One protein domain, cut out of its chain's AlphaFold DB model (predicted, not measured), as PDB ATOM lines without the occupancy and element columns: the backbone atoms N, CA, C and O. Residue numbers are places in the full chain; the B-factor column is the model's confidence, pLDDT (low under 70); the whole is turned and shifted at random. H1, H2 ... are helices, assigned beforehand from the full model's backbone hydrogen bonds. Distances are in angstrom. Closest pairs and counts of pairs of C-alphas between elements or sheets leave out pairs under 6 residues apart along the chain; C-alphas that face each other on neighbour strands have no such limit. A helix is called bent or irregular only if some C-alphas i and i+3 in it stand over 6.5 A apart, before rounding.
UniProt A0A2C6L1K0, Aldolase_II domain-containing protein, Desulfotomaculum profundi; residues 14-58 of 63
ATOM      1  N   ASP A  14     -21.255 -35.637 -13.885       97.81
ATOM      2  CA  ASP A  14     -22.613 -35.637 -14.445       97.81
ATOM      3  C   ASP A  14     -23.537 -36.617 -13.715       97.81
ATOM      4  O   ASP A  14     -24.686 -36.294 -13.405       97.81
ATOM      5  N   GLU A  15     -23.034 -37.810 -13.383       95.88
ATOM      6  CA  GLU A  15     -23.797 -38.785 -12.609       95.88
ATOM      7  C   GLU A  15     -24.039 -38.291 -11.178       95.88
ATOM      8  O   GLU A  15     -25.174 -38.331 -10.702       95.88
ATOM      9  N   ALA A  16     -23.008 -37.769 -10.506       98.25
ATOM     10  CA  ALA A  16     -23.137 -37.222  -9.156       98.25
ATOM     11  C   ALA A  16     -24.137 -36.052  -9.108       98.25
ATOM     12  O   ALA A  16     -24.970 -35.970  -8.204       98.25
ATOM     13  N   PHE A  17     -24.101 -35.177 -10.116       98.19
ATOM     14  CA  PHE A  17     -25.033 -34.066 -10.257       98.19
ATOM     15  C   PHE A  17     -26.462 -34.552 -10.517       98.19
ATOM     16  O   PHE A  17     -27.397 -34.069  -9.876       98.19
ATOM     17  N   THR A  18     -26.635 -35.563 -11.373       96.75
ATOM     18  CA  THR A  18     -27.938 -36.198 -11.617       96.75
ATOM     19  C   THR A  18     -28.529 -36.763 -10.324       96.75
ATOM     20  O   THR A  18     -29.703 -36.534 -10.029       96.75
ATOM     21  N   VAL A  19     -27.719 -37.444  -9.504       97.12
ATOM     22  CA  VAL A  19     -28.142 -37.938  -8.182       97.12
ATOM     23  C   VAL A  19     -28.623 -36.785  -7.295       97.12
ATOM     24  O   VAL A  19     -29.719 -36.873  -6.737       97.12
ATOM     25  N   CYS A  20     -27.867 -35.684  -7.210       98.31
ATOM     26  CA  CYS A  20     -28.284 -34.502  -6.450       98.31
ATOM     27  C   CYS A  20     -29.632 -33.945  -6.923       98.31
ATOM     28  O   CYS A  20     -30.506 -33.675  -6.101       98.31
ATOM     29  N   GLN A  21     -29.830 -33.815  -8.237       98.38
ATOM     30  CA  GLN A  21     -31.076 -33.295  -8.807       98.38
ATOM     31  C   GLN A  21     -32.283 -34.192  -8.512       98.38
ATOM     32  O   GLN A  21     -33.367 -33.689  -8.207       98.38
ATOM     33  N   VAL A  22     -32.111 -35.516  -8.592       97.50
ATOM     34  CA  VAL A  22     -33.181 -36.474  -8.281       97.50
ATOM     35  C   VAL A  22     -33.573 -36.376  -6.809       97.50
ATOM     36  O   VAL A  22     -34.761 -36.257  -6.509       97.50
ATOM     37  N   VAL A  23     -32.594 -36.366  -5.897       97.94
ATOM     38  CA  VAL A  23     -32.856 -36.250  -4.454       97.94
ATOM     39  C   VAL A  23     -33.548 -34.926  -4.130       97.94
ATOM     40  O   VAL A  23     -34.561 -34.936  -3.434       97.94
ATOM     41  N   GLU A  24     -33.076 -33.809  -4.686       98.38
ATOM     42  CA  GLU A  24     -33.672 -32.484  -4.471       98.38
ATOM     43  C   GLU A  24     -35.120 -32.414  -4.983       98.38
ATOM     44  O   GLU A  24     -36.028 -31.950  -4.287       98.38
ATOM     45  N   LYS A  25     -35.390 -32.953  -6.180       98.44
ATOM     46  CA  LYS A  25     -36.754 -33.011  -6.722       98.44
ATOM     47  C   LYS A  25     -37.681 -33.838  -5.827       98.44
ATOM     48  O   LYS A  25     -38.813 -33.417  -5.586       98.44
ATOM     49  N   CYS A  26     -37.213 -34.984  -5.333       97.56
ATOM     50  CA  CYS A  26     -37.964 -35.822  -4.398       97.56
ATOM     51  C   CYS A  26     -38.206 -35.110  -3.059       97.56
ATOM     52  O   CYS A  26     -39.331 -35.141  -2.562       97.56
ATOM     53  N   ALA A  27     -37.198 -34.424  -2.511       97.38
ATOM     54  CA  ALA A  27     -37.319 -33.647  -1.279       97.38
ATOM     55  C   ALA A  27     -38.385 -32.551  -1.409       97.38
ATOM     56  O   ALA A  27     -39.253 -32.436  -0.545       97.38
ATOM     57  N   ARG A  28     -38.399 -31.819  -2.532       98.19
ATOM     58  CA  ARG A  28     -39.434 -30.818  -2.830       98.19
ATOM     59  C   ARG A  28     -40.835 -31.425  -2.901       98.19
ATOM     60  O   ARG A  28     -41.752 -30.900  -2.275       98.19
ATOM     61  N   ILE A  29     -41.007 -32.530  -3.633       98.06
ATOM     62  CA  ILE A  29     -42.304 -33.223  -3.742       98.06
ATOM     63  C   ILE A  29     -42.775 -33.688  -2.362       98.06
ATOM     64  O   ILE A  29     -43.938 -33.482  -2.011       98.06
ATOM     65  N   TYR A  30     -41.882 -34.277  -1.568       98.00
ATOM     66  CA  TYR A  30     -42.198 -34.749  -0.225       98.00
ATOM     67  C   TYR A  30     -42.584 -33.593   0.702       98.00
ATOM     68  O   TYR A  30     -43.617 -33.672   1.364       98.00
ATOM     69  N   ALA A  31     -41.806 -32.505   0.709       97.81
ATOM     70  CA  ALA A  31     -42.086 -31.317   1.505       97.81
ATOM     71  C   ALA A  31     -43.465 -30.735   1.167       97.81
ATOM     72  O   ALA A  31     -44.286 -30.561   2.062       97.81
ATOM     73  N   TRP A  32     -43.773 -30.526  -0.117       98.25
ATOM     74  CA  TRP A  32     -45.090 -30.036  -0.540       98.25
ATOM     75  C   TRP A  32     -46.221 -30.994  -0.168       98.25
ATOM     76  O   TRP A  32     -47.227 -30.579   0.403       98.25
ATOM     77  N   SER A  33     -46.037 -32.290  -0.406       98.19
ATOM     78  CA  SER A  33     -47.024 -33.302  -0.026       98.19
ATOM     79  C   SER A  33     -47.283 -33.294   1.485       98.19
ATOM     80  O   SER A  33     -48.435 -33.380   1.900       98.19
ATOM     81  N   LYS A  34     -46.237 -33.110   2.310       98.12
ATOM     82  CA  LYS A  34     -46.359 -32.962   3.770       98.12
ATOM     83  C   LYS A  34     -47.063 -31.678   4.193       98.12
ATOM     84  O   LYS A  34     -47.745 -31.694   5.211       98.12
ATOM     85  N   THR A  35     -46.909 -30.582   3.445       98.12
ATOM     86  CA  THR A  35     -47.639 -29.335   3.740       98.12
ATOM     87  C   THR A  35     -49.134 -29.446   3.451       98.12
ATOM     88  O   THR A  35     -49.924 -28.785   4.114       98.12
ATOM     89  N   ILE A  36     -49.527 -30.291   2.491       97.75
ATOM     90  CA  ILE A  36     -50.930 -30.502   2.107       97.75
ATOM     91  C   ILE A  36     -51.583 -31.596   2.968       97.75
ATOM     92  O   ILE A  36     -52.771 -31.523   3.268       97.75
ATOM     93  N   GLY A  37     -50.826 -32.616   3.381       97.06
ATOM     94  CA  GLY A  37     -51.347 -33.726   4.172       97.06
ATOM     95  C   GLY A  37     -50.307 -34.809   4.440       97.06
ATOM     96  O   GLY A  37     -49.138 -34.530   4.707       97.06
ATOM     97  N   GLN A  38     -50.728 -36.073   4.397       97.50
ATOM     98  CA  GLN A  38     -49.828 -37.208   4.591       97.50
ATOM     99  C   GLN A  38     -49.449 -37.829   3.232       97.50
ATOM    100  O   GLN A  38     -50.312 -38.404   2.572       97.50
ATOM    101  N   PRO A  39     -48.172 -37.754   2.809       97.62
ATOM    102  CA  PRO A  39     -47.692 -38.439   1.619       97.62
ATOM    103  C   PRO A  39     -47.881 -39.948   1.753       97.62
ATOM    104  O   PRO A  39     -47.550 -40.534   2.791       97.62
ATOM    105  N   VAL A  40     -48.362 -40.569   0.677       96.88
ATOM    106  CA  VAL A  40     -48.417 -42.024   0.535       96.88
ATOM    107  C   VAL A  40     -47.036 -42.511   0.108       96.88
ATOM    108  O   VAL A  40     -46.498 -42.071  -0.908       96.88
ATOM    109  N   VAL A  41     -46.444 -43.391   0.909       96.12
ATOM    110  CA  VAL A  41     -45.110 -43.943   0.655       96.12
ATOM    111  C   VAL A  41     -45.223 -45.106  -0.329       96.12
ATOM    112  O   VAL A  41     -46.115 -45.942  -0.204       96.12
ATOM    113  N   ILE A  42     -44.311 -45.158  -1.301       97.00
ATOM    114  CA  ILE A  42     -44.221 -46.272  -2.251       97.00
ATOM    115  C   ILE A  42     -43.826 -47.542  -1.477       97.00
ATOM    116  O   ILE A  42     -42.853 -47.488  -0.718       97.00
ATOM    117  N   PRO A  43     -44.526 -48.677  -1.661       98.19
ATOM    118  CA  PRO A  43     -44.161 -49.935  -1.021       98.19
ATOM    119  C   PRO A  43     -42.709 -50.330  -1.305       98.19
ATOM    120  O   PRO A  43     -42.227 -50.221  -2.433       98.19
ATOM    121  N   GLU A  44     -42.010 -50.844  -0.292       97.50
ATOM    122  CA  GLU A  44     -40.589 -51.199  -0.399       97.50
ATOM    123  C   GLU A  44     -40.313 -52.183  -1.546       97.50
ATOM    124  O   GLU A  44     -39.349 -52.023  -2.295       97.50
ATOM    125  N   GLN A  45     -41.203 -53.156  -1.748       98.00
ATOM    126  CA  GLN A  45     -41.110 -54.120  -2.844       98.00
ATOM    127  C   GLN A  45     -41.062 -53.449  -4.228       98.00
ATOM    128  O   GLN A  45     -40.284 -53.875  -5.089       98.00
ATOM    129  N   ASP A  46     -41.824 -52.369  -4.420       97.88
ATOM    130  CA  ASP A  46     -41.905 -51.642  -5.686       97.88
ATOM    131  C   ASP A  46     -40.662 -50.770  -5.871       97.88
ATOM    132  O   ASP A  46     -40.094 -50.731  -6.962       97.88
ATOM    133  N   VAL A  47     -40.163 -50.147  -4.795       96.50
ATOM    134  CA  VAL A  47     -38.882 -49.414  -4.802       96.50
ATOM    135  C   VAL A  47     -37.734 -50.340  -5.208       96.50
ATOM    136  O   VAL A  47     -36.921 -49.995  -6.071       96.50
ATOM    137  N   LEU A  48     -37.680 -51.542  -4.631       97.06
ATOM    138  CA  LEU A  48     -36.667 -52.541  -4.959       97.06
ATOM    139  C   LEU A  48     -36.810 -53.046  -6.400       97.06
ATOM    140  O   LEU A  48     -35.800 -53.213  -7.090       97.06
ATOM    141  N   HIS A  49     -38.039 -53.282  -6.868       96.62
ATOM    142  CA  HIS A  49     -38.305 -53.705  -8.242       96.62
ATOM    143  C   HIS A  49     -37.871 -52.639  -9.258       96.62
ATOM    144  O   HIS A  49     -37.070 -52.935 -10.147       96.62
ATOM    145  N   LEU A  50     -38.317 -51.393  -9.082       95.19
ATOM    146  CA  LEU A  50     -37.970 -50.267  -9.953       95.19
ATOM    147  C   LEU A  50     -36.466 -49.979  -9.933       95.19
ATOM    148  O   LEU A  50     -35.865 -49.767 -10.984       95.19
ATOM    149  N   GLY A  51     -35.830 -50.041  -8.759       93.81
ATOM    150  CA  GLY A  51     -34.387 -49.855  -8.630       93.81
ATOM    151  C   GLY A  51     -33.574 -50.939  -9.345       93.81
ATOM    152  O   GLY A  51     -32.515 -50.644  -9.899       93.81
ATOM    153  N   ARG A  52     -34.050 -52.193  -9.362       95.69
ATOM    154  CA  ARG A  52     -33.441 -53.259 -10.178       95.69
ATOM    155  C   ARG A  52     -33.629 -52.978 -11.664       95.69
ATOM    156  O   ARG A  52     -32.629 -52.925 -12.371       95.69
ATOM    157  N   ALA A  53     -34.861 -52.720 -12.105       94.56
ATOM    158  CA  ALA A  53     -35.165 -52.433 -13.506       94.56
ATOM    159  C   ALA A  53     -34.320 -51.268 -14.048       94.56
ATOM    160  O   ALA A  53     -33.700 -51.403 -15.100       94.56
ATOM    161  N   TYR A  54     -34.195 -50.179 -13.277       91.00
ATOM    162  CA  TYR A  54     -33.357 -49.028 -13.622       91.00
ATOM    163  C   TYR A  54     -31.896 -49.403 -13.917       91.00
ATOM    164  O   TYR A  54     -31.277 -48.830 -14.806       91.00
ATOM    165  N   ARG A  55     -31.335 -50.366 -13.174       89.12
ATOM    166  CA  ARG A  55     -29.928 -50.776 -13.304       89.12
ATOM    167  C   ARG A  55     -29.689 -51.855 -14.353       89.12
ATOM    168  O   ARG A  55     -28.579 -51.929 -14.870       89.12
ATOM    169  N   SER A  56     -30.663 -52.729 -14.601       90.56
ATOM    170  CA  SER A  56     -30.441 -53.951 -15.385       90.56
ATOM    171  C   SER A  56     -31.122 -53.976 -16.748       90.56
ATOM    172  O   SER A  56     -30.650 -54.683 -17.630       90.56
ATOM    173  N   THR A  57     -32.248 -53.281 -16.922       87.31
ATOM    174  CA  THR A  57     -33.079 -53.404 -18.136       87.31
ATOM    175  C   THR A  57     -33.524 -52.069 -18.720       87.31
ATOM    176  O   THR A  57     -33.931 -52.019 -19.877       87.31
ATOM    177  N   TYR A  58     -33.469 -50.993 -17.938       85.50
ATOM    178  CA  TYR A  58     -33.898 -49.665 -18.348       85.50
ATOM    179  C   TYR A  58     -32.719 -48.833 -18.862       85.50
ATOM    180  O   TYR A  58     -31.632 -48.850 -18.293       85.50
TER     181      TYR A  58
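Overview. This is residues 14 to 58 of the 63 residues of the protein "Aldolase_II domain-containing protein" of Desulfotomaculum profundi (UniProt A0A2C6L1K0). An open, flat U: the long helix H1 makes one arm, the chain turns at its end, and the extended link of residues 37 to 43 leads back to the shorter helix H2, which makes the other arm, with an empty gap between the two helices. H2 folds back in roughly the opposite sense to H1, and the helices do not pack on each other. The printed part has 45 residues with two named helices, H1 then H2, and no named strand; the class is all helix. The whole is loose, with a radius of gyration of the C-alphas of 13.0 A, and the C-alphas span 36 by 28 by 11 A.

Arrangement. H1, residues 14 to 36, is the longest helix, and its N-to-C direction is (-0.85, 0.20, 0.50). H2, residues 44 to 56, has the N-to-C direction (0.63, 0.01, -0.77). H1 and H2 are apart, with no C-alpha of the one within 8 A of the other. Residues 14 to 28 of H1 stand free, and so do residues 44 to 49 of H2. In H1 and H2 every O i to N i+4 pair is within hydrogen-bond range.

Along the chain. H1 has 23 residues and measures 33.2 A from C-alpha 14 at (-22.613, -35.637, -14.445) to C-alpha 36 at (-50.930, -30.502, 2.107). H2 has 13 residues and measures 18.3 A, ending with C-alpha 56 at (-30.441, -53.951, -15.385). Neither helix is bent.

Size, cuts and confidence. The two C-alphas farthest apart are those of Ile 36 and Ser 56, at 35.7 A. The C-alphas of Asp 14 and Tyr 58, the first and last printed, are 18.4 A apart. The link from H1 to H2 is short, with 7 residues. The printed part has no cut. The mean pLDDT of the printed part is 96.4, and no printed residue is under 70.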